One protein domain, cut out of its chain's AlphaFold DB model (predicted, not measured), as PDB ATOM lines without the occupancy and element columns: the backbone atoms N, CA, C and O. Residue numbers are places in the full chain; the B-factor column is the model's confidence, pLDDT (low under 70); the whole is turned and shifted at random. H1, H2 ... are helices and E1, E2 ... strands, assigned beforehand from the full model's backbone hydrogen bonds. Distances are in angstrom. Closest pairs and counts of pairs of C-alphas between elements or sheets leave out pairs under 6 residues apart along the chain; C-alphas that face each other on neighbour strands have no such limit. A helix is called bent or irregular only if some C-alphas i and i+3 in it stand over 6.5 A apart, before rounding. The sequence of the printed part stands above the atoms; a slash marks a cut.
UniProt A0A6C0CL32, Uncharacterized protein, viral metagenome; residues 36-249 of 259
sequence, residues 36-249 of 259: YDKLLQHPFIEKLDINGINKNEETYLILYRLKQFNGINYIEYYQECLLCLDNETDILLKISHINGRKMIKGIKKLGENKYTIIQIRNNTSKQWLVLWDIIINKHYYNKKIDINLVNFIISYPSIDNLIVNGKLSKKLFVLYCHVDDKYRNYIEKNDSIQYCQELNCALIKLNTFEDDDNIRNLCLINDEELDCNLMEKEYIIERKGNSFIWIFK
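What this domain is: This is residues 36 to 249 of the 259 residues of an uncharacterized protein of viral metagenome (UniProt A0A6C0CL32). Two lobes: a strongly twisted five-stranded sheet, E1 to E5, curls round H2 and has H4 across it; a looser lobe holds the strand pair E6 and E7, the hairpin E8 and E9, H6, H7 and long loops. H3 links the lobes, packing on E6 and grazing the large sheet; residues 197 to 202 stick out. The 214 printed residues include seven named helices and nine named strands, in the order H1 E1 E2 E3 H2 E4 E5 H3 H4 H5 E6 H6 E7 H7 E8 E9. The class is mixed; the large sheet is branched, with parallel and antiparallel pairs. The whole is compact, radius of gyration of the C-alphas 18.6 A, spanning 55 by 42 by 32 A.

Where its parts are: Find C-alpha 58 at (22.734, -1.111, 21.436); from there E1, residues 58 to 69, runs 35.2 A. Its sheet also holds E2, 72 to 78, E3, 82 to 85, E4, 101 to 110, 26.4 A long, and E5, 113 to 121, 25.6 A long; E4 bends by 53 degrees at residue 106. Look for H1 at 43 to 46, H2 at 88 to 94, H3 at 131 to 137, H4 at 147 to 155 and H5 at 157 to 160. Then come E6, 171 to 176, H6, 181 to 190, E7, 216 to 221, H7, 228 to 231, E8, 235 to 240, and E9, 243 to 248, ending at C-alpha 248, (-3.961, 11.555, 50.847). H6 and H7 are irregular: C-alphas 182 and 185 are 7.2 A apart, 228 and 231 7.4 A.

How they stand to each other: Beside E1, antiparallel E2 (N 65 to O 76, 2.8 A) and E3 (N 61 to O 82, 2.7 A) lie on one side, parallel E5 (N 62 to O 116, 2.9 A) on the other. E4 and E5 form a hairpin, N 103 to O 119 at 2.9 A. The sheet curls round H2, closest C-alphas Cys 84 and Ile 91, 6.4 A. H4 lies over E1 at a height of 8.0 A over the sheet, across the strands. H3 touches H4, C-alphas of Ile 134 and Val 150 at 5.9 A, a steep tilt of 65 degrees, opposite ways. H1 and H5 touch, C-alphas of Phe 44 and Ile 159 at 5.3 A. E6 and E7 are antiparallel, N 173 to O 219 at 2.8 A; E8 and E9 form a hairpin, N 236 to O 247 at 2.8 A. H6 and H7 are apart. Every O i to N i+4 pair is within hydrogen-bond range in H2, H3 and H4, 4 of 6 in H6; H1, H5 and H7 are too short.

The domain as a whole: The farthest C-alphas, Asn 56 and Asn 242, are 58.0 A apart. The printed part has no cut; H1 to E1 and H6 to E7 are long links. Mean pLDDT of the printed part is 70.4; 93 residues are under 70, among them residues 172 to 249.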
ATOM      1  N   TYR A  36      32.332  27.303  46.477       52.22
ATOM      2  CA  TYR A  36      32.001  25.898  46.264       52.22
ATOM      3  C   TYR A  36      30.708  25.458  46.974       52.22
ATOM      4  O   TYR A  36      29.993  24.604  46.450       52.22
ATOM      5  N   ASP A  37      30.331  26.114  48.075       46.12
ATOM      6  CA  ASP A  37      29.100  25.855  48.829       46.12
ATOM      7  C   ASP A  37      27.858  26.454  48.159       46.12
ATOM      8  O   ASP A  37      26.808  26.507  48.779       46.12
ATOM      9  N   LYS A  38      27.946  26.931  46.912       58.59
ATOM     10  CA  LYS A  38      26.786  27.285  46.075       58.59
ATOM     11  C   LYS A  38      26.640  26.403  44.837       58.59
ATOM     12  O   LYS A  38      25.714  26.598  44.048       58.59
ATOM     13  N   LEU A  39      27.554  25.453  44.637       80.06
ATOM     14  CA  LEU A  39      27.559  24.617  43.445       80.06
ATOM     15  C   LEU A  39      26.534  23.491  43.571       80.06
ATOM     16  O   LEU A  39      26.505  22.751  44.553       80.06
ATOM     17  N   LEU A  40      25.712  23.361  42.533       84.31
ATOM     18  CA  LEU A  40      24.858  22.205  42.321       84.31
ATOM     19  C   LEU A  40      25.727  21.026  41.868       84.31
ATOM     20  O   LEU A  40      26.279  21.059  40.768       84.31
ATOM     21  N   GLN A  41      25.812  19.992  42.695       87.94
ATOM     22  CA  GLN A  41      26.495  18.740  42.377       87.94
ATOM     23  C   GLN A  41      25.470  17.661  42.048       87.94
ATOM     24  O   GLN A  41      24.361  17.642  42.594       87.94
ATOM     25  N   HIS A  42      25.853  16.738  41.173       90.56
ATOM     26  CA  HIS A  42      25.009  15.614  40.786       90.56
ATOM     27  C   HIS A  42      25.795  14.302  40.949       90.56
ATOM     28  O   HIS A  42      26.294  13.750  39.964       90.56
ATOM     29  N   PRO A  43      25.894  13.774  42.187       88.69
ATOM     30  CA  PRO A  43      26.869  12.738  42.543       88.69
ATOM     31  C   PRO A  43      26.749  11.440  41.748       88.69
ATOM     32  O   PRO A  43      27.744  10.751  41.540       88.69
ATOM     33  N   PHE A  44      25.537  11.078  41.318       92.56
ATOM     34  CA  PHE A  44      25.339   9.915  40.456       92.56
ATOM     35  C   PHE A  44      25.975  10.125  39.079       92.56
ATOM     36  O   PHE A  44      26.708   9.264  38.602       92.56
ATOM     37  N   ILE A  45      25.725  11.284  38.462       92.19
ATOM     38  CA  ILE A  45      26.224  11.624  37.126       92.19
ATOM     39  C   ILE A  45      27.740  11.802  37.119       92.19
ATOM     40  O   ILE A  45      28.401  11.383  36.177       92.19
ATOM     41  N   GLU A  46      28.301  12.399  38.168       89.06
ATOM     42  CA  GLU A  46      29.746  12.632  38.295       89.06
ATOM     43  C   GLU A  46      30.569  11.337  38.362       89.06
ATOM     44  O   GLU A  46      31.763  11.355  38.082       89.06
ATOM     45  N   LYS A  47      29.934  10.210  38.704       90.06
ATOM     46  CA  LYS A  47      30.572   8.888  38.800       90.06
ATOM     47  C   LYS A  47      30.396   8.029  37.545       90.06
ATOM     48  O   LYS A  47      30.812   6.871  37.553       90.06
ATOM     49  N   LEU A  48      29.728   8.533  36.508       90.69
ATOM     50  CA  LEU A  48      29.498   7.766  35.285       90.69
ATOM     51  C   LEU A  48      30.768   7.650  34.444       90.69
ATOM     52  O   LEU A  48      31.571   8.577  34.368       90.69
ATOM     53  N   ASP A  49      30.903   6.515  33.760       85.75
ATOM     54  CA  ASP A  49      31.960   6.318  32.773       85.75
ATOM     55  C   ASP A  49      31.601   7.040  31.467       85.75
ATOM     56  O   ASP A  49      30.521   6.836  30.915       85.75
ATOM     57  N   ILE A  50      32.502   7.884  30.971       82.06
ATOM     58  CA  ILE A  50      32.345   8.617  29.704       82.06
ATOM     59  C   ILE A  50      33.083   7.900  28.563       82.06
ATOM     60  O   ILE A  50      32.712   8.041  27.400       82.06
ATOM     61  N   ASN A  51      34.084   7.074  28.871       77.88
ATOM     62  CA  ASN A  51      34.976   6.483  27.872       77.88
ATOM     63  C   ASN A  51      34.379   5.251  27.176       77.88
ATOM     64  O   ASN A  51      34.940   4.755  26.204       77.88
ATOM     65  N   GLY A  52      33.248   4.735  27.662       70.00
ATOM     66  CA  GLY A  52      32.570   3.576  27.079       70.00
ATOM     67  C   GLY A  52      31.578   3.878  25.946       70.00
ATOM     68  O   GLY A  52      30.860   2.957  25.543       70.00
ATOM     69  N   ILE A  53      31.513   5.131  25.479       73.81
ATOM     70  CA  ILE A  53      30.717   5.576  24.319       73.81
ATOM     71  C   ILE A  53      31.463   5.209  23.021       73.81
ATOM     72  O   ILE A  53      32.691   5.139  23.012       73.81
ATOM     73  N   ASN A  54      30.733   5.024  21.920       74.56
ATOM     74  CA  ASN A  54      31.211   4.695  20.571       74.56
ATOM     75  C   ASN A  54      31.659   3.238  20.375       74.56
ATOM     76  O   ASN A  54      32.636   2.986  19.669       74.56
ATOM     77  N   LYS A  55      30.957   2.264  20.968       79.81
ATOM     78  CA  LYS A  55      31.228   0.834  20.722       79.81
ATOM     79  C   LYS A  55      30.376   0.218  19.604       79.81
ATOM     80  O   LYS A  55      30.584  -0.941  19.265       79.81
ATOM     81  N   ASN A  56      29.465   0.993  19.016       84.19
ATOM     82  CA  ASN A  56      28.380   0.542  18.139       84.19
ATOM     83  C   ASN A  56      27.543  -0.613  18.730       84.19
ATOM     84  O   ASN A  56      27.045  -1.469  18.006       84.19
ATOM     85  N   GLU A  57      27.391  -0.628  20.052       91.19
ATOM     86  CA  GLU A  57      26.497  -1.503  20.808       91.19
ATOM     87  C   GLU A  57      25.115  -0.847  20.946       91.19
ATOM     88  O   GLU A  57      25.002   0.381  20.979       91.19
ATOM     89  N   GLU A  58      24.055  -1.643  21.090       95.06
ATOM     90  CA  GLU A  58      22.734  -1.111  21.436       95.06
ATOM     91  C   GLU A  58      22.753  -0.445  22.820       95.06
ATOM     92  O   GLU A  58      23.366  -0.938  23.771       95.06
ATOM     93  N   THR A  59      22.077   0.697  22.938       95.75
ATOM     94  CA  THR A  59      21.958   1.444  24.190       95.75
ATOM     95  C   THR A  59      20.606   2.137  24.311       95.75
ATOM     96  O   THR A  59      20.081   2.724  23.360       95.75
ATOM     97  N   TYR A  60      20.053   2.096  25.517       96.62
ATOM     98  CA  TYR A  60      18.867   2.835  25.909       96.62
ATOM     99  C   TYR A  60      19.246   4.247  26.356       96.62
ATOM    100  O   TYR A  60      20.154   4.451  27.160       96.62
ATOM    101  N   LEU A  61      18.534   5.252  25.867       96.62
ATOM    102  CA  LEU A  61      18.782   6.642  26.213       96.62
ATOM    103  C   LEU A  61      17.933   7.045  27.415       96.62
ATOM    104  O   LEU A  61      16.702   7.018  27.363       96.62
ATOM    105  N   ILE A  62      18.605   7.472  28.484       96.12
ATOM    106  CA  ILE A  62      17.978   8.118  29.638       96.12
ATOM    107  C   ILE A  62      18.236   9.613  29.517       96.12
ATOM    108  O   ILE A  62      19.352  10.097  29.729       96.12
ATOM    109  N   LEU A  63      17.195  10.349  29.140       96.06
ATOM    110  CA  LEU A  63      17.274  11.792  28.969       96.06
ATOM    111  C   LEU A  63      16.770  12.476  30.230       96.06
ATOM    112  O   LEU A  63      15.687  12.156  30.716       96.06
ATOM    113  N   TYR A  64      17.524  13.449  30.725       95.50
ATOM    114  CA  TYR A  64      17.123  14.232  31.887       95.50
ATOM    115  C   TYR A  64      17.395  15.722  31.688       95.50
ATOM    116  O   TYR A  64      18.246  16.124  30.889       95.50
ATOM    117  N   ARG A  65      16.695  16.565  32.441       93.50
ATOM    118  CA  ARG A  65      16.951  18.003  32.522       93.50
ATOM    119  C   ARG A  65      16.938  18.468  33.970       93.50
ATOM    120  O   ARG A  65      16.320  17.850  34.826       93.50
ATOM    121  N   LEU A  66      17.624  19.580  34.218       90.75
ATOM    122  CA  LEU A  66      17.560  20.280  35.498       90.75
ATOM    123  C   LEU A  66      16.524  21.394  35.401       90.75
ATOM    124  O   LEU A  66      16.508  22.148  34.421       90.75
ATOM    125  N   LYS A  67      15.684  21.501  36.422       86.00
ATOM    126  CA  LYS A  67      14.689  22.558  36.571       86.00
ATOM    127  C   LYS A  67      14.750  23.145  37.969       86.00
ATOM    128  O   LYS A  67      15.363  22.582  38.872       86.00
ATOM    129  N   GLN A  68      14.125  24.308  38.111       78.38
ATOM    130  CA  GLN A  68      14.004  24.995  39.382       78.38
ATOM    131  C   GLN A  68      12.535  25.304  39.654       78.38
ATOM    132  O   GLN A  68      11.835  25.805  38.776       78.38
ATOM    133  N   PHE A  69      12.086  25.014  40.872       67.75
ATOM    134  CA  PHE A  69      10.758  25.355  41.369       67.75
ATOM    135  C   PHE A  69      10.899  25.949  42.769       67.75
ATOM    136  O   PHE A  69      11.546  25.353  43.627       67.75
ATOM    137  N   ASN A  70      10.355  27.150  42.994       65.38
ATOM    138  CA  ASN A  70      10.480  27.888  44.261       65.38
ATOM    139  C   ASN A  70      11.921  27.948  44.807       65.38
ATOM    140  O   ASN A  70      12.168  27.760  45.996       65.38
ATOM    141  N   GLY A  71      12.895  28.177  43.921       68.56
ATOM    142  CA  GLY A  71      14.313  28.257  44.281       68.56
ATOM    143  C   GLY A  71      15.028  26.909  44.438       68.56
ATOM    144  O   GLY A  71      16.254  26.893  44.516       68.56
ATOM    145  N   ILE A  72      14.309  25.784  44.413       71.12
ATOM    146  CA  ILE A  72      14.861  24.438  44.614       71.12
ATOM    147  C   ILE A  72      15.133  23.771  43.268       71.12
ATOM    148  O   ILE A  72      14.269  23.756  42.391       71.12
ATOM    149  N   ASN A  73      16.339  23.219  43.113       84.19
ATOM    150  CA  ASN A  73      16.725  22.463  41.926       84.19
ATOM    151  C   ASN A  73      16.223  21.023  42.019       84.19
ATOM    152  O   ASN A  73      16.369  20.382  43.062       84.19
ATOM    153  N   TYR A  74      15.699  20.516  40.911       85.00
ATOM    154  CA  TYR A  74      15.199  19.154  40.780       85.00
ATOM    155  C   TYR A  74      15.468  18.606  39.373       85.00
ATOM    156  O   TYR A  74      15.821  19.357  38.452       85.00
ATOM    157  N   ILE A  75      15.331  17.288  39.216       91.44
ATOM    158  CA  ILE A  75      15.530  16.590  37.948       91.44
ATOM    159  C   ILE A  75      14.178  16.191  37.368       91.44
ATOM    160  O   ILE A  75      13.253  15.800  38.079       91.44
ATOM    161  N   GLU A  76      14.074  16.298  36.049       91.56
ATOM    162  CA  GLU A  76      13.008  15.654  35.296       91.56
ATOM    163  C   GLU A  76      13.606  14.762  34.216       91.56
ATOM    164  O   GLU A  76      14.647  15.083  33.641       91.56
ATOM    165  N   TYR A  77      12.908  13.684  33.897       93.44
ATOM    166  CA  TYR A  77      13.263  12.703  32.889       93.44
ATOM    167  C   TYR A  77      12.300  12.787  31.717       93.44
ATOM    168  O   TYR A  77      11.120  13.100  31.883       93.44
ATOM    169  N   TYR A  78      12.798  12.523  30.519       91.75
ATOM    170  CA  TYR A  78      11.930  12.407  29.358       91.75
ATOM    171  C   TYR A  78      11.078  11.142  29.482       91.75
ATOM    172  O   TYR A  78      11.577  10.111  29.925       91.75
ATOM    173  N   GLN A  79       9.802  11.228  29.109       85.31
ATOM    174  CA  GLN A  79       8.837  10.140  29.317       85.31
ATOM    175  C   GLN A  79       9.191   8.830  28.577       85.31
ATOM    176  O   GLN A  79       8.786   7.748  28.998       85.31
ATOM    177  N   GLU A  80       9.929   8.930  27.468       86.50
ATOM    178  CA  GLU A  80      10.291   7.812  26.593       86.50
ATOM    179  C   GLU A  80      11.760   7.415  26.768       86.50
ATOM    180  O   GLU A  80      12.651   8.268  26.813       86.50
ATOM    181  N   CYS A  81      12.019   6.103  26.796       88.69
ATOM    182  CA  CYS A  81      13.366   5.546  26.742       88.69
ATOM    183  C   CYS A  81      13.676   5.115  25.307       88.69
ATOM    184  O   CYS A  81      13.087   4.176  24.777       88.69
ATOM    185  N   LEU A  82      14.583   5.825  24.642       92.81
ATOM    186  CA  LEU A  82      14.840   5.624  23.216       92.81
ATOM    187  C   LEU A  82      15.979   4.619  23.015       92.81
ATOM    188  O   LEU A  82      17.029   4.775  23.621       92.81
ATOM    189  N   LEU A  83      15.808   3.629  22.139       94.88
ATOM    190  CA  LEU A  83      16.871   2.685  21.761       94.88
ATOM    191  C   LEU A  83      17.606   3.166  20.497       94.88
ATOM    192  O   LEU A  83      16.960   3.555  19.511       94.88
ATOM    193  N   CYS A  84      18.940   3.142  20.525       94.75
ATOM    194  CA  CYS A  84      19.810   3.402  19.372       94.75
ATOM    195  C   CYS A  84      21.171   2.701  19.523       94.75
ATOM    196  O   CYS A  84      21.419   2.026  20.520       94.75
ATOM    197  N   LEU A  85      22.059   2.884  18.544       94.12
ATOM    198  CA  LEU A  85      23.467   2.514  18.682       94.12
ATOM    199  C   LEU A  85      24.206   3.559  19.520       94.12
ATOM    200  O   LEU A  85      23.901   4.751  19.471       94.12
ATOM    201  N   ASP A  86      25.183   3.117  20.300       89.88
ATOM    202  CA  ASP A  86      25.927   3.937  21.253       89.88
ATOM    203  C   ASP A  86      27.055   4.775  20.625       89.88
ATOM    204  O   ASP A  86      28.060   5.035  21.285       89.88
ATOM    205  N   ASN A  87      26.907   5.227  19.382       89.75
ATOM    206  CA  ASN A  87      27.794   6.233  18.801       89.75
ATOM    207  C   ASN A  87      27.143   7.619  18.816       89.75
ATOM    208  O   ASN A  87      25.922   7.761  18.764       89.75
ATOM    209  N   GLU A  88      27.972   8.657  18.904       89.06
ATOM    210  CA  GLU A  88      27.496  10.034  19.062       89.06
ATOM    211  C   GLU A  88      26.540  10.473  17.939       89.06
ATOM    212  O   GLU A  88      25.519  11.104  18.219       89.06
ATOM    213  N   THR A  89      26.820  10.100  16.689       90.94
ATOM    214  CA  THR A  89      25.991  10.465  15.532       90.94
ATOM    215  C   THR A  89      24.578   9.893  15.645       90.94
ATOM    216  O   THR A  89      23.606  10.646  15.558       90.94
ATOM    217  N   ASP A  90      24.449   8.589  15.894       93.94
ATOM    218  CA  ASP A  90      23.149   7.917  16.000       93.94
ATOM    219  C   ASP A  90      22.361   8.397  17.216       93.94
ATOM    220  O   ASP A  90      21.156   8.647  17.118       93.94
ATOM    221  N   ILE A  91      23.045   8.612  18.343       94.06
ATOM    222  CA  ILE A  91      22.446   9.191  19.546       94.06
ATOM    223  C   ILE A  91      21.838  10.561  19.227       94.06
ATOM    224  O   ILE A  91      20.665  10.803  19.526       94.06
ATOM    225  N   LEU A  92      22.615  11.465  18.622       92.81
ATOM    226  CA  LEU A  92      22.175  12.831  18.331       92.81
ATOM    227  C   LEU A  92      21.055  12.874  17.286       92.81
ATOM    228  O   LEU A  92      20.130  13.678  17.429       92.81
ATOM    229  N   LEU A  93      21.097  11.998  16.279       94.12
ATOM    230  CA  LEU A  93      20.016  11.840  15.305       94.12
ATOM    231  C   LEU A  93      18.727  11.367  15.982       94.12
ATOM    232  O   LEU A  93      17.669  11.967  15.759       94.12
ATOM    233  N   LYS A  94      18.811  10.353  16.856       95.44
ATOM    234  CA  LYS A  94      17.655   9.784  17.564       95.44
ATOM    235  C   LYS A  94      16.909  10.832  18.390       95.44
ATOM    236  O   LYS A  94      15.681  10.828  18.412       95.44
ATOM    237  N   ILE A  95      17.635  11.757  19.021       94.50
ATOM    238  CA  ILE A  95      17.074  12.802  19.900       94.50
ATOM    239  C   ILE A  95      16.995  14.187  19.244       94.50
ATOM    240  O   ILE A  95      16.799  15.195  19.928       94.50
ATOM    241  N   SER A  96      17.148  14.262  17.920       93.38
ATOM    242  CA  SER A  96      17.146  15.523  17.164       93.38
ATOM    243  C   SER A  96      15.843  16.316  17.321       93.38
ATOM    244  O   SER A  96      15.881  17.540  17.446       93.38
ATOM    245  N   HIS A  97      14.711  15.615  17.412       91.12
ATOM    246  CA  HIS A  97      13.373  16.178  17.614       91.12
ATOM    247  C   HIS A  97      13.157  16.785  19.015       91.12
ATOM    248  O   HIS A  97      12.205  17.535  19.228       91.12
ATOM    249  N   ILE A  98      14.035  16.496  19.982       92.19
ATOM    250  CA  ILE A  98      13.932  17.018  21.347       92.19
ATOM    251  C   ILE A  98      14.688  18.342  21.424       92.19
ATOM    252  O   ILE A  98      15.912  18.386  21.325       92.19
ATOM    253  N   ASN A  99      13.974  19.445  21.636       90.56
ATOM    254  CA  ASN A  99      14.579  20.779  21.718       90.56
ATOM    255  C   ASN A  99      15.601  20.912  22.866       90.56
ATOM    256  O   ASN A  99      15.515  20.227  23.883       90.56
ATOM    257  N   GLY A 100      16.549  21.842  22.729       91.69
ATOM    258  CA  GLY A 100      17.575  22.120  23.740       91.69
ATOM    259  C   GLY A 100      18.966  21.592  23.379       91.69
ATOM    260  O   GLY A 100      19.151  20.918  22.364       91.69
ATOM    261  N   ARG A 101      19.966  21.925  24.204       93.69
ATOM    262  CA  ARG A 101      21.363  21.491  24.031       93.69
ATOM    263  C   ARG A 101      21.565  20.118  24.667       93.69
ATOM    264  O   ARG A 101      21.239  19.942  25.838       93.69
ATOM    265  N   LYS A 102      22.129  19.187  23.901       94.25
ATOM    266  CA  LYS A 102      22.375  17.799  24.295       94.25
ATOM    267  C   LYS A 102      23.776  17.686  24.867       94.25
ATOM    268  O   LYS A 102      24.710  18.287  24.340       94.25
ATOM    269  N   MET A 103      23.912  16.950  25.958       93.25
ATOM    270  CA  MET A 103      25.200  16.715  26.587       93.25
ATOM    271  C   MET A 103      25.231  15.290  27.112       93.25
ATOM    272  O   MET A 103      24.533  14.975  28.076       93.25
ATOM    273  N   ILE A 104      26.017  14.428  26.472       93.44
ATOM    274  CA  ILE A 104      26.196  13.062  26.954       93.44
ATOM    275  C   ILE A 104      26.973  13.128  28.269       93.44
ATOM    276  O   ILE A 104      27.973  13.838  28.387       93.44
ATOM    277  N   LYS A 105      26.452  12.449  29.285       93.75
ATOM    278  CA  LYS A 105      26.982  12.476  30.647       93.75
ATOM    279  C   LYS A 105      27.769  11.233  31.016       93.75
ATOM    280  O   LYS A 105      28.589  11.303  31.920       93.75
ATOM    281  N   GLY A 106      27.524  10.140  30.312       93.06
ATOM    282  CA  GLY A 106      28.215   8.877  30.494       93.06
ATOM    283  C   GLY A 106      27.258   7.709  30.332       93.06
ATOM    284  O   GLY A 106      26.107   7.877  29.916       93.06
ATOM    285  N   ILE A 107      27.751   6.527  30.663       93.75
ATOM    286  CA  ILE A 107      27.054   5.264  30.472       93.75
ATOM    287  C   ILE A 107      26.901   4.491  31.782       93.75
ATOM    288  O   ILE A 107      27.685   4.636  32.725       93.75
ATOM    289  N   LYS A 108      25.895   3.618  31.825       94.06
ATOM    290  CA  LYS A 108      25.661   2.671  32.916       94.06
ATOM    291  C   LYS A 108      25.133   1.353  32.354       94.06
ATOM    292  O   LYS A 108      24.352   1.356  31.411       94.06
ATOM    293  N   LYS A 109      25.542   0.226  32.938       92.69
ATOM    294  CA  LYS A 109      24.978  -1.096  32.626       92.69
ATOM    295  C   LYS A 109      24.041  -1.556  33.743       92.69
ATOM    296  O   LYS A 109      24.307  -1.292  34.920       92.69
ATOM    297  N   LEU A 110      22.960  -2.231  33.373       92.12
ATOM    298  CA  LEU A 110      22.019  -2.880  34.282       92.12
ATOM    299  C   LEU A 110      21.600  -4.214  33.662       92.12
ATOM    300  O   LEU A 110      20.876  -4.236  32.671       92.12
ATOM    301  N   GLY A 111      22.091  -5.317  34.228       90.00
ATOM    302  CA  GLY A 111      21.997  -6.621  33.573       90.00
ATOM    303  C   GLY A 111      22.697  -6.592  32.212       90.00
ATOM    304  O   GLY A 111      23.831  -6.124  32.105       90.00
ATOM    305  N   GLU A 112      21.999  -7.057  31.181       89.94
ATOM    306  CA  GLU A 112      22.479  -7.052  29.791       89.94
ATOM    307  C   GLU A 112      22.279  -5.695  29.100       89.94
ATOM    308  O   GLU A 112      22.938  -5.399  28.104       89.94
ATOM    309  N   ASN A 113      21.433  -4.828  29.662       93.75
ATOM    310  CA  ASN A 113      21.092  -3.553  29.055       93.75
ATOM    311  C   ASN A 113      22.161  -2.489  29.332       93.75
ATOM    312  O   ASN A 113      22.617  -2.282  30.466       93.75
ATOM    313  N   LYS A 114      22.514  -1.754  28.277       94.06
ATOM    314  CA  LYS A 114      23.354  -0.558  28.330       94.06
ATOM    315  C   LYS A 114      22.474   0.685  28.286       94.06
ATOM    316  O   LYS A 114      21.513   0.735  27.525       94.06
ATOM    317  N   TYR A 115      22.820   1.679  29.094       95.12
ATOM    318  CA  TYR A 115      22.118   2.950  29.168       95.12
ATOM    319  C   TYR A 115      23.097   4.097  28.963       95.12
ATOM    320  O   TYR A 115      24.099   4.193  29.676       95.12
ATOM    321  N   THR A 116      22.786   4.992  28.033       95.69
ATOM    322  CA  THR A 116      23.500   6.253  27.838       95.69
ATOM    323  C   THR A 116      22.683   7.381  28.446       95.69
ATOM    324  O   THR A 116      21.522   7.594  28.096       95.69
ATOM    325  N   ILE A 117      23.294   8.122  29.365       95.81
ATOM    326  CA  ILE A 117      22.624   9.183  30.110       95.81
ATOM    327  C   ILE A 117      22.962  10.522  29.466       95.81
ATOM    328  O   ILE A 117      24.132  10.842  29.241       95.81
ATOM    329  N   ILE A 118      21.936  11.312  29.157       95.75
ATOM    330  CA  ILE A 118      22.077  12.549  28.387       95.75
ATOM    331  C   ILE A 118      21.320  13.673  29.081       95.75
ATOM    332  O   ILE A 118      20.125  13.581  29.351       95.75
ATOM    333  N   GLN A 119      22.023  14.773  29.323       95.56
ATOM    334  CA  GLN A 119      21.424  15.997  29.821       95.56
ATOM    335  C   GLN A 119      20.894  16.841  28.658       95.56
ATOM    336  O   GLN A 119      21.647  17.191  27.746       95.56
ATOM    337  N   ILE A 120      19.631  17.251  28.737       95.56
ATOM    338  CA  ILE A 120      19.016  18.230  27.842       95.56
ATOM    339  C   ILE A 120      18.907  19.574  28.570       95.56
ATOM    340  O   ILE A 120      18.247  19.699  29.601       95.56
ATOM    341  N   ARG A 121      19.565  20.609  28.043       92.12
ATOM    342  CA  ARG A 121      19.570  21.971  28.609       92.12
ATOM    343  C   ARG A 121      18.712  22.917  27.781       92.12
ATOM    344  O   ARG A 121      18.590  22.740  26.572       92.12
ATOM    345  N   ASN A 122      18.180  23.960  28.416       85.12
ATOM    346  CA  ASN A 122      17.375  25.008  27.769       85.12
ATOM    347  C   ASN A 122      16.133  24.460  27.042       85.12
ATOM    348  O   ASN A 122      15.736  24.965  25.998       85.12
ATOM    349  N   ASN A 123      15.533  23.400  27.587       80.75
ATOM    350  CA  ASN A 123      14.293  22.825  27.081       80.75
ATOM    351  C   ASN A 123      13.097  23.331  27.907       80.75
ATOM    352  O   ASN A 123      13.123  23.339  29.143       80.75
ATOM    353  N   THR A 124      12.041  23.744  27.211       73.69
ATOM    354  CA  THR A 124      10.783  24.243  27.788       73.69
ATOM    355  C   THR A 124       9.582  23.347  27.473       73.69
ATOM    356  O   THR A 124       8.467  23.685  27.851       73.69
ATOM    357  N   SER A 125       9.798  22.195  26.824       75.12
ATOM    358  CA  SER A 125       8.743  21.215  26.530       75.12
ATOM    359  C   SER A 125       8.121  20.663  27.818       75.12
ATOM    360  O   SER A 125       8.744  20.686  28.885       75.12
ATOM    361  N   LYS A 126       6.896  20.153  27.709       69.56
ATOM    362  CA  LYS A 126       6.095  19.652  28.828       69.56
ATOM    363  C   LYS A 126       6.209  18.141  29.059       69.56
ATOM    364  O   LYS A 126       5.818  17.677  30.114       69.56
ATOM    365  N   GLN A 127       6.821  17.396  28.136       78.25
ATOM    366  CA  GLN A 127       6.940  15.923  28.154       78.25
ATOM    367  C   GLN A 127       7.998  15.386  29.144       78.25
ATOM    368  O   GLN A 127       8.837  14.558  28.790       78.25
ATOM    369  N   TRP A 128       8.017  15.918  30.365       86.50
ATOM    370  CA  TRP A 128       9.059  15.652  31.351       86.50
ATOM    371  C   TRP A 128       8.462  15.311  32.715       86.50
ATOM    372  O   TRP A 128       7.584  16.006  33.234       86.50
ATOM    373  N   LEU A 129       8.982  14.237  33.291       84.88
ATOM    374  CA  LEU A 129       8.464  13.544  34.461       84.88
ATOM    375  C   LEU A 129       9.433  13.702  35.624       84.88
ATOM    376  O   LEU A 129      10.637  13.588  35.423       84.88
ATOM    377  N   VAL A 130       8.950  13.931  36.840       84.19
ATOM    378  CA  VAL A 130       9.821  13.799  38.022       84.19
ATOM    379  C   VAL A 130       9.975  12.329  38.397       84.19
ATOM    380  O   VAL A 130       9.197  11.480  37.963       84.19
ATOM    381  N   LEU A 131      10.949  12.025  39.256       82.62
ATOM    382  CA  LEU A 131      11.176  10.681  39.792       82.62
ATOM    383  C   LEU A 131       9.880   9.978  40.226       82.62
ATOM    384  O   LEU A 131       9.651   8.820  39.882       82.62
ATOM    385  N   TRP A 132       9.024  10.689  40.961       73.38
ATOM    386  CA  TRP A 132       7.802  10.135  41.545       73.38
ATOM    387  C   TRP A 132       6.730   9.780  40.512       73.38
ATOM    388  O   TRP A 132       6.031   8.785  40.704       73.38
ATOM    389  N   ASP A 133       6.666  10.497  39.385       73.44
ATOM    390  CA  ASP A 133       5.817  10.118  38.245       73.44
ATOM    391  C   ASP A 133       6.195   8.709  37.752       73.44
ATOM    392  O   ASP A 133       5.336   7.864  37.499       73.44
ATOM    393  N   ILE A 134       7.500   8.423  37.703       78.94
ATOM    394  CA  ILE A 134       8.055   7.167  37.192       78.94
ATOM    395  C   ILE A 134       7.855   6.011  38.172       78.94
ATOM    396  O   ILE A 134       7.428   4.934  37.761       78.94
ATOM    397  N   ILE A 135       8.172   6.205  39.456       72.12
ATOM    398  CA  ILE A 135       8.195   5.094  40.421       72.12
ATOM    399  C   ILE A 135       6.818   4.765  41.006       72.12
ATOM    400  O   ILE A 135       6.538   3.586  41.230       72.12
ATOM    401  N   ILE A 136       5.959   5.769  41.228       66.88
ATOM    402  CA  ILE A 136       4.633   5.563  41.834       66.88
ATOM    403  C   ILE A 136       3.589   5.320  40.760       66.88
ATOM    404  O   ILE A 136       2.890   4.310  40.800       66.88
ATOM    405  N   ASN A 137       3.501   6.224  39.788       61.91
ATOM    406  CA  ASN A 137       2.365   6.236  38.870       61.91
ATOM    407  C   ASN A 137       2.614   5.323  37.672       61.91
ATOM    408  O   ASN A 137       1.703   4.631  37.224       61.91
ATOM    409  N   LYS A 138       3.862   5.248  37.182       66.38
ATOM    410  CA  LYS A 138       4.263   4.407  36.032       66.38
ATOM    411  C   LYS A 138       3.482   4.724  34.743       66.38
ATOM    412  O   LYS A 138       3.561   3.978  33.766       66.38
ATOM    413  N   HIS A 139       2.756   5.839  34.719       65.62
ATOM    414  CA  HIS A 139       2.033   6.380  33.577       65.62
ATOM    415  C   HIS A 139       2.085   7.916  33.589       65.62
ATOM    416  O   HIS A 139       2.287   8.534  34.631       65.62
ATOM    417  N   TYR A 140       1.907   8.521  32.418       64.69
ATOM    418  CA  TYR A 140       1.796   9.961  32.203       64.69
ATOM    419  C   TYR A 140       0.843  10.217  31.035       64.69
ATOM    420  O   TYR A 140       1.088   9.712  29.938       64.69
ATOM    421  N   TYR A 141      -0.247  10.961  31.246       58.09
ATOM    422  CA  TYR A 141      -1.284  11.163  30.224       58.09
ATOM    423  C   TYR A 141      -1.732   9.865  29.553       58.09
ATOM    424  O   TYR A 141      -1.775   9.760  28.327       58.09
ATOM    425  N   ASN A 142      -1.995   8.843  30.371       52.97
ATOM    426  CA  ASN A 142      -2.545   7.540  29.949       52.97
ATOM    427  C   ASN A 142      -1.580   6.728  29.093       52.97
ATOM    428  O   ASN A 142      -1.898   5.643  28.605       52.97
ATOM    429  N   LYS A 143      -0.360   7.233  28.936       64.62
ATOM    430  CA  LYS A 143       0.744   6.514  28.339       64.62
ATOM    431  C   LYS A 143       1.531   5.885  29.464       64.62
ATOM    432  O   LYS A 143       1.995   6.569  30.374       64.62
ATOM    433  N   LYS A 144       1.684   4.566  29.400       76.25
ATOM    434  CA  LYS A 144       2.616   3.866  30.281       76.25
ATOM    435  C   LYS A 144       4.009   4.438  30.063       76.25
ATOM    436  O   LYS A 144       4.435   4.618  28.923       76.25
ATOM    437  N   ILE A 145       4.690   4.719  31.163       84.06
ATOM    438  CA  ILE A 145       6.090   5.123  31.124       84.06
ATOM    439  C   ILE A 145       6.897   3.912  30.659       84.06
ATOM    440  O   ILE A 145       6.579   2.773  31.011       84.06
ATOM    441  N   ASP A 146       7.922   4.158  29.846       88.31
ATOM    442  CA  ASP A 146       8.758   3.092  29.308       88.31
ATOM    443  C   ASP A 146       9.321   2.204  30.433       88.31
ATOM    444  O   ASP A 146       9.905   2.691  31.406       88.31
ATOM    445  N   ILE A 147       9.154   0.885  30.302       86.81
ATOM    446  CA  ILE A 147       9.539  -0.065  31.351       86.81
ATOM    447  C   ILE A 147      11.049  -0.063  31.618       86.81
ATOM    448  O   ILE A 147      11.469  -0.296  32.749       86.81
ATOM    449  N   ASN A 148      11.877   0.244  30.616       90.69
ATOM    450  CA  ASN A 148      13.323   0.343  30.786       90.69
ATOM    451  C   ASN A 148      13.694   1.581  31.597       90.69
ATOM    452  O   ASN A 148      14.591   1.495  32.435       90.69
ATOM    453  N   LEU A 149      12.981   2.696  31.403       90.81
ATOM    454  CA  LEU A 149      13.126   3.880  32.248       90.81
ATOM    455  C   LEU A 149      12.704   3.566  33.689       90.81
ATOM    456  O   LEU A 149      13.468   3.838  34.612       90.81
ATOM    457  N   VAL A 150      11.544   2.930  33.886       88.69
ATOM    458  CA  VAL A 150      11.062   2.532  35.221       88.69
ATOM    459  C   VAL A 150      12.072   1.620  35.926       88.69
ATOM    460  O   VAL A 150      12.491   1.913  37.046       88.69
ATOM    461  N   ASN A 151      12.524   0.552  35.264       89.12
ATOM    462  CA  ASN A 151      13.482  -0.404  35.824       89.12
ATOM    463  C   ASN A 151      14.828   0.248  36.153       89.12
ATOM    464  O   ASN A 151      15.413  -0.030  37.204       89.12
ATOM    465  N   PHE A 152      15.314   1.130  35.276       92.12
ATOM    466  CA  PHE A 152      16.553   1.861  35.499       92.12
ATOM    467  C   PHE A 152      16.455   2.752  36.742       92.12
ATOM    468  O   PHE A 152      17.326   2.704  37.611       92.12
ATOM    469  N   ILE A 153      15.376   3.526  36.850       90.19
ATOM    470  CA  ILE A 153      15.146   4.453  37.958       90.19
ATOM    471  C   ILE A 153      14.983   3.706  39.289       90.19
ATOM    472  O   ILE A 153      15.594   4.106  40.279       90.19
ATOM    473  N   ILE A 154      14.241   2.593  39.315       85.94
ATOM    474  CA  ILE A 154      14.101   1.743  40.513       85.94
ATOM    475  C   ILE A 154      15.454   1.165  40.947       85.94
ATOM    476  O   ILE A 154      15.736   1.086  42.141       85.94
ATOM    477  N   SER A 155      16.302   0.782  39.992       89.81
ATOM    478  CA  SER A 155      17.624   0.213  40.284       89.81
ATOM    479  C   SER A 155      18.634   1.267  40.746       89.81
ATOM    480  O   SER A 155      19.579   0.951  41.468       89.81
ATOM    481  N   TYR A 156      18.449   2.524  40.337       89.94
ATOM    482  CA  TYR A 156      19.375   3.622  40.604       89.94
ATOM    483  C   TYR A 156      18.673   4.903  41.084       89.94
ATOM    484  O   TYR A 156      18.911   5.968  40.515       89.94
ATOM    485  N   PRO A 157      17.892   4.877  42.179       82.06
ATOM    486  CA  PRO A 157      17.091   6.027  42.617       82.06
ATOM    487  C   PRO A 157      17.944   7.255  42.969       82.06
ATOM    488  O   PRO A 157      17.498   8.393  42.858       82.06
ATOM    489  N   SER A 158      19.219   7.046  43.321       87.62
ATOM    490  CA  SER A 158      20.184   8.125  43.566       87.62
ATOM    491  C   SER A 158      20.491   9.002  42.342       87.62
ATOM    492  O   SER A 158      21.125  10.044  42.502       87.62
ATOM    493  N   ILE A 159      20.053   8.623  41.133       90.25
ATOM    494  CA  ILE A 159      20.119   9.491  39.948       90.25
ATOM    495  C   ILE A 159      19.228  10.731  40.077       90.25
ATOM    496  O   ILE A 159      19.414  11.669  39.319       90.25
ATOM    497  N   ASP A 160      18.314  10.792  41.040       88.88
ATOM    498  CA  ASP A 160      17.536  12.008  41.308       88.88
ATOM    499  C   ASP A 160      18.193  12.909  42.376       88.88
ATOM    500  O   ASP A 160      17.731  14.012  42.667       88.88
ATOM    501  N   ASN A 161      19.300  12.462  42.983       89.62
ATOM    502  CA  ASN A 161      19.945  13.191  44.069       89.62
ATOM    503  C   ASN A 161      20.806  14.340  43.531       89.62
ATOM    504  O   ASN A 161      21.816  14.135  42.845       89.62
ATOM    505  N   LEU A 162      20.436  15.550  43.936       89.19
ATOM    506  CA  LEU A 162      21.189  16.779  43.733       89.19
ATOM    507  C   LEU A 162      21.712  17.287  45.072       89.19
ATOM    508  O   LEU A 162      20.960  17.323  46.038       89.19
ATOM    509  N   ILE A 163      22.969  17.720  45.138       86.94
ATOM    510  CA  ILE A 163      23.521  18.373  46.330       86.94
ATOM    511  C   ILE A 163      23.660  19.862  46.037       86.94
ATOM    512  O   ILE A 163      24.318  20.253  45.076       86.94
ATOM    513  N   VAL A 164      23.032  20.692  46.863       84.44
ATOM    514  CA  VAL A 164      23.119  22.152  46.816       84.44
ATOM    515  C   VAL A 164      23.655  22.608  48.163       84.44
ATOM    516  O   VAL A 164      23.082  22.296  49.206       84.44
ATOM    517  N   ASN A 165      24.764  23.339  48.155       83.56
ATOM    518  CA  ASN A 165      25.385  23.872  49.369       83.56
ATOM    519  C   ASN A 165      25.742  22.778  50.390       83.56
ATOM    520  O   ASN A 165      25.444  22.894  51.579       83.56
ATOM    521  N   GLY A 166      26.306  21.668  49.901       80.19
ATOM    522  CA  GLY A 166      26.684  20.514  50.724       80.19
ATOM    523  C   GLY A 166      25.505  19.728  51.311       80.19
ATOM    524  O   GLY A 166      25.727  18.778  52.057       80.19
ATOM    525  N   LYS A 167      24.259  20.088  50.981       82.31
ATOM    526  CA  LYS A 167      23.044  19.417  51.459       82.31
ATOM    527  C   LYS A 167      22.285  18.781  50.308       82.31
ATOM    528  O   LYS A 167      22.232  19.335  49.211       82.31
ATOM    529  N   LEU A 168      21.675  17.627  50.565       82.12
ATOM    530  CA  LEU A 168      20.776  16.997  49.606       82.12
ATOM    531  C   LEU A 168      19.584  17.932  49.341       82.12
ATOM    532  O   LEU A 168      18.944  18.420  50.273       82.12
ATOM    533  N   SER A 169      19.334  18.220  48.067       80.50
ATOM    534  CA  SER A 169      18.199  19.020  47.615       80.50
ATOM    535  C   SER A 169      16.900  18.274  47.891       80.50
ATOM    536  O   SER A 169      16.851  17.045  47.814       80.50
ATOM    537  N   LYS A 170      15.830  19.024  48.167       71.00
ATOM    538  CA  LYS A 170      14.491  18.440  48.270       71.00
ATOM    539  C   LYS A 170      14.066  17.876  46.920       71.00
ATOM    540  O   LYS A 170      14.362  18.467  45.879       71.00
ATOM    541  N   LYS A 171      13.315  16.781  46.953       70.62
ATOM    542  CA  LYS A 171      12.713  16.199  45.755       70.62
ATOM    543  C   LYS A 171      11.328  16.791  45.537       70.62
ATOM    544  O   LYS A 171      10.621  17.125  46.490       70.62
ATOM    545  N   LEU A 172      10.952  16.919  44.269       65.12
ATOM    546  CA  LEU A 172       9.581  17.252  43.912       65.12
ATOM    547  C   LEU A 172       8.750  15.989  43.888       65.12
ATOM    548  O   LEU A 172       9.008  15.095  43.093       65.12
ATOM    549  N   PHE A 173       7.733  15.966  44.726       61.22
ATOM    550  CA  PHE A 173       6.712  14.947  44.736       61.22
ATOM    551  C   PHE A 173       5.535  15.393  43.870       61.22
ATOM    552  O   PHE A 173       5.168  16.570  43.870       61.22
ATOM    553  N   VAL A 174       4.942  14.451  43.143       58.53
ATOM    554  CA  VAL A 174       3.708  14.687  42.395       58.53
ATOM    555  C   VAL A 174       2.564  13.982  43.091       58.53
ATOM    556  O   VAL A 174       2.564  12.760  43.222       58.53
ATOM    557  N   LEU A 175       1.578  14.768  43.504       51.75
ATOM    558  CA  LEU A 175       0.278  14.272  43.921       51.75
ATOM    559  C   LEU A 175      -0.670  14.337  42.736       51.75
ATOM    560  O   LEU A 175      -0.833  15.395  42.123       51.75
ATOM    561  N   TYR A 176      -1.309  13.212  42.455       50.22
ATOM    562  CA  TYR A 176      -2.450  13.184  41.560       50.22
ATOM    563  C   TYR A 176      -3.685  13.540  42.373       50.22
ATOM    564  O   TYR A 176      -3.890  13.018  43.468       50.22
ATOM    565  N   CYS A 177      -4.472  14.475  41.857       46.31
ATOM    566  CA  CYS A 177      -5.770  14.810  42.423       46.31
ATOM    567  C   CYS A 177      -6.846  14.470  41.402       46.31
ATOM    568  O   CYS A 177      -6.590  14.462  40.198       46.31
ATOM    569  N   HIS A 178      -8.047  14.209  41.904       46.50
ATOM    570  CA  HIS A 178      -9.239  14.080  41.076       46.50
ATOM    571  C   HIS A 178      -9.432  15.328  40.204       46.50
ATOM    572  O   HIS A 178      -8.849  16.370  40.490       46.50
ATOM    573  N   VAL A 179     -10.225  15.248  39.137       47.19
ATOM    574  CA  VAL A 179     -10.463  16.366  38.212       47.19
ATOM    575  C   VAL A 179     -11.956  16.494  37.987       47.19
ATOM    576  O   VAL A 179     -12.599  15.524  37.626       47.19
ATOM    577  N   ASP A 180     -12.517  17.683  38.182       45.94
ATOM    578  CA  ASP A 180     -13.913  17.928  37.807       45.94
ATOM    579  C   ASP A 180     -14.011  18.024  36.272       45.94
ATOM    580  O   ASP A 180     -13.262  18.791  35.652       45.94
ATOM    581  N   ASP A 181     -14.943  17.273  35.673       52.66
ATOM    582  CA  ASP A 181     -15.177  17.162  34.223       52.66
ATOM    583  C   ASP A 181     -15.228  18.512  33.505       52.66
ATOM    584  O   ASP A 181     -14.776  18.652  32.364       52.66
ATOM    585  N   LYS A 182     -15.726  19.556  34.180       53.81
ATOM    586  CA  LYS A 182     -15.816  20.903  33.599       53.81
ATOM    587  C   LYS A 182     -14.452  21.501  33.224       53.81
ATOM    588  O   LYS A 182     -14.406  22.435  32.422       53.81
ATOM    589  N   TYR A 183     -13.350  20.985  33.777       50.06
ATOM    590  CA  TYR A 183     -11.984  21.415  33.471       50.06
ATOM    591  C   TYR A 183     -11.265  20.520  32.441       50.06
ATOM    592  O   TYR A 183     -10.206  20.922  31.950       50.06
ATOM    593  N   ARG A 184     -11.837  19.371  32.040       54.25
ATOM    594  CA  ARG A 184     -11.211  18.391  31.124       54.25
ATOM    595  C   ARG A 184     -10.814  19.020  29.782       54.25
ATOM    596  O   ARG A 184      -9.641  19.017  29.414       54.25
ATOM    597  N   ASN A 185     -11.750  19.716  29.133       53.44
ATOM    598  CA  ASN A 185     -11.508  20.402  27.854       53.44
ATOM    599  C   ASN A 185     -10.391  21.458  27.927       53.44
ATOM    600  O   ASN A 185      -9.692  21.702  26.944       53.44
ATOM    601  N   TYR A 186     -10.228  22.128  29.072       46.72
ATOM    602  CA  TYR A 186      -9.163  23.114  29.251       46.72
ATOM    603  C   TYR A 186      -7.796  22.432  29.375       46.72
ATOM    604  O   TYR A 186      -6.832  22.890  28.758       46.72
ATOM    605  N   ILE A 187      -7.719  21.347  30.147       50.50
ATOM    606  CA  ILE A 187      -6.488  20.590  30.389       50.50
ATOM    607  C   ILE A 187      -5.990  19.958  29.088       50.50
ATOM    608  O   ILE A 187      -4.834  20.172  28.719       50.50
ATOM    609  N   GLU A 188      -6.872  19.277  28.354       54.09
ATOM    610  CA  GLU A 188      -6.563  18.669  27.052       54.09
ATOM    611  C   GLU A 188      -6.093  19.713  26.034       54.09
ATOM    612  O   GLU A 188      -5.084  19.531  25.355       54.09
ATOM    613  N   LYS A 189      -6.794  20.851  25.956       50.78
ATOM    614  CA  LYS A 189      -6.484  21.917  24.996       50.78
ATOM    615  C   LYS A 189      -5.138  22.584  25.254       50.78
ATOM    616  O   LYS A 189      -4.478  23.015  24.311       50.78
ATOM    617  N   ASN A 190      -4.770  22.761  26.520       43.50
ATOM    618  CA  ASN A 190      -3.609  23.564  26.883       43.50
ATOM    619  C   ASN A 190      -2.390  22.724  27.248       43.50
ATOM    620  O   ASN A 190      -1.330  23.311  27.486       43.50
ATOM    621  N   ASP A 191      -2.515  21.394  27.310       46.72
ATOM    622  CA  ASP A 191      -1.451  20.492  27.766       46.72
ATOM    623  C   ASP A 191      -0.866  21.015  29.099       46.72
ATOM    624  O   ASP A 191       0.338  21.184  29.262       46.72
ATOM    625  N   SER A 192      -1.726  21.542  29.980       39.16
ATOM    626  CA  SER A 192      -1.368  22.469  31.068       39.16
ATOM    627  C   SER A 192      -1.917  21.965  32.393       39.16
ATOM    628  O   SER A 192      -3.115  21.732  32.504       39.16
ATOM    629  N   ILE A 193      -1.036  21.841  33.393       48.34
ATOM    630  CA  ILE A 193      -1.312  21.149  34.662       48.34
ATOM    631  C   ILE A 193      -0.952  21.985  35.897       48.34
ATOM    632  O   ILE A 193      -0.609  21.451  36.943       48.34
ATOM    633  N   GLN A 194      -0.960  23.310  35.793       38.22
ATOM    634  CA  GLN A 194      -0.635  24.165  36.934       38.22
ATOM    635  C   GLN A 194      -1.865  24.936  37.383       38.22
ATOM    636  O   GLN A 194      -2.371  25.765  36.631       38.22
ATOM    637  N   TYR A 195      -2.277  24.727  38.634       42.62
ATOM    638  CA  TYR A 195      -3.027  25.741  39.359       42.62
ATOM    639  C   TYR A 195      -2.297  26.165  40.627       42.62
ATOM    640  O   TYR A 195      -1.785  25.355  41.399       42.62
ATOM    641  N   CYS A 196      -2.217  27.489  40.750       29.58
ATOM    642  CA  CYS A 196      -1.595  28.236  41.824       29.58
ATOM    643  C   CYS A 196      -2.372  28.098  43.132       29.58
ATOM    644  O   CYS A 196      -3.599  28.094  43.163       29.58
ATOM    645  N   GLN A 197      -1.607  28.104  44.216       31.50
ATOM    646  CA  GLN A 197      -2.064  28.416  45.558       31.50
ATOM    647  C   GLN A 197      -2.652  29.840  45.575       31.50
ATOM    648  O   GLN A 197      -1.927  30.801  45.314       31.50
ATOM    649  N   GLU A 198      -3.938  30.003  45.883       29.77
ATOM    650  CA  GLU A 198      -4.460  31.310  46.299       29.77
ATOM    651  C   GLU A 198      -4.104  31.556  47.769       29.77
ATOM    652  O   GLU A 198      -4.102  30.630  48.590       29.77
ATOM    653  N   LEU A 199      -3.777  32.809  48.108       28.44
ATOM    654  CA  LEU A 199      -3.535  33.222  49.489       28.44
ATOM    655  C   LEU A 199      -4.773  32.856  50.334       28.44
ATOM    656  O   LEU A 199      -5.814  33.493  50.209       28.44
ATOM    657  N   ASN A 200      -4.617  31.869  51.221       33.44
ATOM    658  CA  ASN A 200      -5.565  31.431  52.261       33.44
ATOM    659  C   ASN A 200      -6.613  30.351  51.913       33.44
ATOM    660  O   ASN A 200      -7.506  30.134  52.731       33.44
ATOM    661  N   CYS A 201      -6.485  29.597  50.813       30.94
ATOM    662  CA  CYS A 201      -7.347  28.427  50.555       30.94
ATOM    663  C   CYS A 201      -6.571  27.096  50.504       30.94
ATOM    664  O   CYS A 201      -5.412  27.043  50.094       30.94
ATOM    665  N   ALA A 202      -7.222  26.016  50.956       33.50
ATOM    666  CA  ALA A 202      -6.727  24.641  50.840       33.50
ATOM    667  C   ALA A 202      -6.696  24.169  49.374       33.50
ATOM    668  O   ALA A 202      -7.371  24.751  48.524       33.50
ATOM    669  N   LEU A 203      -5.940  23.089  49.107       37.50
ATOM    670  CA  LEU A 203      -5.970  22.353  47.836       37.50
ATOM    671  C   LEU A 203      -7.425  22.130  47.399       37.50
ATOM    672  O   LEU A 203      -8.252  21.658  48.182       37.50
ATOM    673  N   ILE A 204      -7.726  22.504  46.158       33.16
ATOM    674  CA  ILE A 204      -9.042  22.341  45.539       33.16
ATOM    675  C   ILE A 204      -9.460  20.864  45.661       33.16
ATOM    676  O   ILE A 204      -8.706  19.979  45.267       33.16
ATOM    677  N   LYS A 205     -10.654  20.608  46.210       35.91
ATOM    678  CA  LYS A 205     -11.294  19.283  46.201       35.91
ATOM    679  C   LYS A 205     -11.950  19.069  44.844       35.91
ATOM    680  O   LYS A 205     -12.707  19.931  44.398       35.91
ATOM    681  N   LEU A 206     -11.679  17.941  44.209       41.94
ATOM    682  CA  LEU A 206     -12.192  17.609  42.885       41.94
ATOM    683  C   LEU A 206     -12.874  16.241  43.004       41.94
ATOM    684  O   LEU A 206     -12.387  15.373  43.707       41.94
ATOM    685  N   ASN A 207     -14.050  16.063  42.413       30.66
ATOM    686  CA  ASN A 207     -14.800  14.813  42.532       30.66
ATOM    687  C   ASN A 207     -14.741  14.074  41.195       30.66
ATOM    688  O   ASN A 207     -14.860  14.715  40.156       30.66
ATOM    689  N   THR A 208     -14.606  12.745  41.286       38.03
ATOM    690  CA  THR A 208     -14.582  11.735  40.206       38.03
ATOM    691  C   THR A 208     -13.307  11.677  39.345       38.03
ATOM    692  O   THR A 208     -12.562  12.643  39.236       38.03
ATOM    693  N   PHE A 209     -12.961  10.460  38.910       42.62
ATOM    694  CA  PHE A 209     -11.763  10.109  38.133       42.62
ATOM    695  C   PHE A 209     -12.052   8.853  37.307       42.62
ATOM    696  O   PHE A 209     -12.683   7.925  37.827       42.62
ATOM    697  N   GLU A 210     -11.537   8.817  36.082       45.03
ATOM    698  CA  GLU A 210     -11.328   7.617  35.259       45.03
ATOM    699  C   GLU A 210      -9.818   7.316  35.183       45.03
ATOM    700  O   GLU A 210      -9.032   8.252  35.318       45.03
ATOM    701  N   ASP A 211      -9.402   6.052  34.965       39.06
ATOM    702  CA  ASP A 211      -7.988   5.575  34.908       39.06
ATOM    703  C   ASP A 211      -7.075   6.368  33.939       39.06
ATOM    704  O   ASP A 211      -5.860   6.154  33.873       39.06
ATOM    705  N   ASP A 212      -7.675   7.296  33.205       41.34
ATOM    706  CA  ASP A 212      -7.164   8.152  32.168       41.34
ATOM    707  C   ASP A 212      -7.169   9.685  32.461       41.34
ATOM    708  O   ASP A 212      -6.823  10.500  31.594       41.34
ATOM    709  N   ASP A 213      -7.494  10.132  33.675       40.00
ATOM    710  CA  ASP A 213      -7.432  11.560  34.038       40.00
ATOM    711  C   ASP A 213      -6.048  11.997  34.570       40.00
ATOM    712  O   ASP A 213      -5.337  11.248  35.235       40.00
ATOM    713  N   ASN A 214      -5.614  13.238  34.282       47.22
ATOM    714  CA  ASN A 214      -4.260  13.711  34.628       47.22
ATOM    715  C   ASN A 214      -4.244  15.132  35.221       47.22
ATOM    716  O   ASN A 214      -4.177  16.123  34.491       47.22
ATOM    717  N   ILE A 215      -4.215  15.231  36.556       46.59
ATOM    718  CA  ILE A 215      -3.842  16.451  37.296       46.59
ATOM    719  C   ILE A 215      -2.595  16.190  38.146       46.59
ATOM    720  O   ILE A 215      -2.498  15.179  38.829       46.59
ATOM    721  N   ARG A 216      -1.656  17.142  38.122       50.62
ATOM    722  CA  ARG A 216      -0.325  17.101  38.734       50.62
ATOM    723  C   ARG A 216      -0.179  18.252  39.726       50.62
ATOM    724  O   ARG A 216       0.058  19.387  39.325       50.62
ATOM    725  N   ASN A 217      -0.255  17.959  41.018       49.88
ATOM    726  CA  ASN A 217       0.129  18.901  42.067       49.88
ATOM    727  C   ASN A 217       1.582  18.653  42.480       49.88
ATOM    728  O   ASN A 217       1.952  17.531  42.819       49.88
ATOM    729  N   LEU A 218       2.415  19.697  42.441       48.38
ATOM    730  CA  LEU A 218       3.822  19.624  42.841       48.38
ATOM    731  C   LEU A 218       3.977  19.983  44.321       48.38
ATOM    732  O   LEU A 218       3.636  21.090  44.738       48.38
ATOM    733  N   CYS A 219       4.551  19.071  45.100       51.00
ATOM    734  CA  CYS A 219       4.881  19.272  46.510       51.00
ATOM    735  C   CYS A 219       6.382  19.071  46.756       51.00
ATOM    736  O   CYS A 219       7.053  18.346  46.027       51.00
ATOM    737  N   LEU A 220       6.927  19.723  47.785       47.25
ATOM    738  CA  LEU A 220       8.332  19.609  48.186       47.25
ATOM    739  C   LEU A 220       8.412  18.809  49.484       47.25
ATOM    740  O   LEU A 220       7.889  19.275  50.491       47.25
ATOM    741  N   ILE A 221       9.083  17.657  49.470       51.50
ATOM    742  CA  ILE A 221       9.158  16.731  50.617       51.50
ATOM    743  C   ILE A 221      10.633  16.400  50.906       51.50
ATOM    744  O   ILE A 221      11.460  16.398  49.986       51.50
ATOM    745  N   ASN A 222      10.987  16.168  52.175       45.12
ATOM    746  CA  ASN A 222      12.314  15.669  52.563       45.12
ATOM    747  C   ASN A 222      12.356  14.127  52.577       45.12
ATOM    748  O   ASN A 222      11.364  13.482  52.900       45.12
ATOM    749  N   ASP A 223      13.522  13.522  52.317       37.59
ATOM    750  CA  ASP A 223      13.680  12.053  52.315       37.59
ATOM    751  C   ASP A 223      13.364  11.397  53.687       37.59
ATOM    752  O   ASP A 223      12.999  10.227  53.735       37.59
ATOM    753  N   GLU A 224      13.459  12.143  54.796       39.12
ATOM    754  CA  GLU A 224      13.170  11.678  56.169       39.12
ATOM    755  C   GLU A 224      11.668  11.625  56.513       39.12
ATOM    756  O   GLU A 224      11.279  11.034  57.518       39.12
ATOM    757  N   GLU A 225      10.809  12.238  55.695       41.25
ATOM    758  CA  GLU A 225       9.351  12.301  55.909       41.25
ATOM    759  C   GLU A 225       8.619  11.092  55.292       41.25
ATOM    760  O   GLU A 225       7.389  11.014  55.305       41.25
ATOM    761  N   LEU A 226       9.371  10.134  54.743       43.78
ATOM    762  CA  LEU A 226       8.852   9.009  53.977       43.78
ATOM    763  C   LEU A 226       8.917   7.713  54.800       43.78
ATOM    764  O   LEU A 226       9.986   7.172  55.075       43.78
ATOM    765  N   ASP A 227       7.749   7.184  55.161       46.97
ATOM    766  CA  ASP A 227       7.601   5.815  55.665       46.97
ATOM    767  C   ASP A 227       7.808   4.829  54.500       46.97
ATOM    768  O   ASP A 227       7.208   4.976  53.435       46.97
ATOM    769  N   CYS A 228       8.633   3.797  54.677       41.81
ATOM    770  CA  CYS A 228       8.904   2.776  53.657       41.81
ATOM    771  C   CYS A 228       7.645   2.022  53.174       41.81
ATOM    772  O   CYS A 228       7.668   1.415  52.105       41.81
ATOM    773  N   ASN A 229       6.523   2.140  53.889       44.66
ATOM    774  CA  ASN A 229       5.214   1.621  53.484       44.66
ATOM    775  C   ASN A 229       4.432   2.531  52.521       44.66
ATOM    776  O   ASN A 229       3.252   2.294  52.268       44.66
ATOM    777  N   LEU A 230       5.051   3.568  51.952       45.00
ATOM    778  CA  LEU A 230       4.429   4.415  50.928       45.00
ATOM    779  C   LEU A 230       3.931   3.642  49.708       45.00
ATOM    780  O   LEU A 230       3.097   4.169  48.993       45.00
ATOM    781  N   MET A 231       4.404   2.427  49.441       44.78
ATOM    782  CA  MET A 231       3.847   1.587  48.372       44.78
ATOM    783  C   MET A 231       2.457   1.031  48.728       44.78
ATOM    784  O   MET A 231       1.647   0.816  47.834       44.78
ATOM    785  N   GLU A 232       2.161   0.862  50.022       46.12
ATOM    786  CA  GLU A 232       0.929   0.248  50.540       46.12
ATOM    787  C   GLU A 232      -0.063   1.276  51.105       46.12
ATOM    788  O   GLU A 232      -1.270   1.047  51.109       46.12
ATOM    789  N   LYS A 233       0.424   2.426  51.587       45.59
ATOM    790  CA  LYS A 233      -0.411   3.445  52.236       45.59
ATOM    791  C   LYS A 233      -1.044   4.398  51.227       45.59
ATOM    792  O   LYS A 233      -0.376   4.892  50.320       45.59
ATOM    793  N   GLU A 234      -2.316   4.733  51.430       45.72
ATOM    794  CA  GLU A 234      -3.066   5.696  50.605       45.72
ATOM    795  C   GLU A 234      -2.835   7.164  51.018       45.72
ATOM    796  O   GLU A 234      -3.575   8.047  50.598       45.72
ATOM    797  N   TYR A 235      -1.819   7.455  51.838       47.66
ATOM    798  CA  TYR A 235      -1.507   8.803  52.325       47.66
ATOM    799  C   TYR A 235      -0.034   8.963  52.734       47.66
ATOM    800  O   TYR A 235       0.666   7.983  52.991       47.66
ATOM    801  N   ILE A 236       0.414  10.214  52.829       49.44
ATOM    802  CA  ILE A 236       1.719  10.668  53.329       49.44
ATOM    803  C   ILE A 236       1.474  11.512  54.585       49.44
ATOM    804  O   ILE A 236       0.491  12.252  54.649       49.44
ATOM    805  N   ILE A 237       2.351  11.405  55.584       47.44
ATOM    806  CA  ILE A 237       2.285  12.209  56.810       47.44
ATOM    807  C   ILE A 237       3.477  13.168  56.820       47.44
ATOM    808  O   ILE A 237       4.612  12.738  56.985       47.44
ATOM    809  N   GLU A 238       3.217  14.465  56.694       46.59
ATOM    810  CA  GLU A 238       4.227  15.512  56.866       46.59
ATOM    811  C   GLU A 238       4.111  16.110  58.275       46.59
ATOM    812  O   GLU A 238       3.016  16.447  58.746       46.59
ATOM    813  N   ARG A 239       5.236  16.267  58.981       42.84
ATOM    814  CA  ARG A 239       5.260  16.915  60.298       42.84
ATOM    815  C   ARG A 239       5.544  18.404  60.142       42.84
ATOM    816  O   ARG A 239       6.645  18.790  59.760       42.84
ATOM    817  N   LYS A 240       4.594  19.254  60.536       43.38
ATOM    818  CA  LYS A 240       4.755  20.715  60.506       43.38
ATOM    819  C   LYS A 240       4.648  21.293  61.916       43.38
ATOM    820  O   LYS A 240       3.575  21.641  62.398       43.38
ATOM    821  N   GLY A 241       5.785  21.387  62.606       64.75
ATOM    822  CA  GLY A 241       5.829  21.810  64.010       64.75
ATOM    823  C   GLY A 241       5.189  20.770  64.941       64.75
ATOM    824  O   GLY A 241       5.634  19.621  64.984       64.75
ATOM    825  N   ASN A 242       4.147  21.173  65.678       50.34
ATOM    826  CA  ASN A 242       3.389  20.291  66.582       50.34
ATOM    827  C   ASN A 242       2.181  19.610  65.916       50.34
ATOM    828  O   ASN A 242       1.445  18.899  66.596       50.34
ATOM    829  N   SER A 243       1.950  19.825  64.619       35.69
ATOM    830  CA  SER A 243       0.841  19.214  63.888       35.69
ATOM    831  C   SER A 243       1.315  18.235  62.816       35.69
ATOM    832  O   SER A 243       2.430  18.320  62.294       35.69
ATOM    833  N   PHE A 244       0.426  17.296  62.498       43.31
ATOM    834  CA  PHE A 244       0.558  16.374  61.378       43.31
ATOM    835  C   PHE A 244      -0.326  16.859  60.234       43.31
ATOM    836  O   PHE A 244      -1.505  17.158  60.442       43.31
ATOM    837  N   ILE A 245       0.245  16.936  59.038       43.88
ATOM    838  CA  ILE A 245      -0.479  17.189  57.800       43.88
ATOM    839  C   ILE A 245      -0.569  15.864  57.059       43.88
ATOM    840  O   ILE A 245       0.440  15.211  56.801       43.88
ATOM    841  N   TRP A 246      -1.796  15.466  56.748       40.84
ATOM    842  CA  TRP A 246      -2.084  14.245  56.013       40.84
ATOM    843  C   TRP A 246      -2.306  14.605  54.553       40.84
ATOM    844  O   TRP A 246      -3.172  15.419  54.232       40.84
ATOM    845  N   ILE A 247      -1.509  14.009  53.681       49.59
ATOM    846  CA  ILE A 247      -1.576  14.199  52.240       49.59
ATOM    847  C   ILE A 247      -2.057  12.875  51.650       49.59
ATOM    848  O   ILE A 247      -1.284  11.932  51.504       49.59
ATOM    849  N   PHE A 248      -3.352  12.773  51.376       45.03
ATOM    850  CA  PHE A 248      -3.961  11.555  50.847       45.03
ATOM    851  C   PHE A 248      -3.688  11.425  49.341       45.03
ATOM    852  O   PHE A 248      -3.690  12.414  48.615       45.03
ATOM    853  N   LYS A 249      -3.434  10.198  48.879       46.72
ATOM    854  CA  LYS A 249      -3.234   9.847  47.465       46.72
ATOM    855  C   LYS A 249      -4.539   9.795  46.674       46.72
ATOM    856  O   LYS A 249      -4.502   9.826  45.452       46.72
TER     857      LYS A 249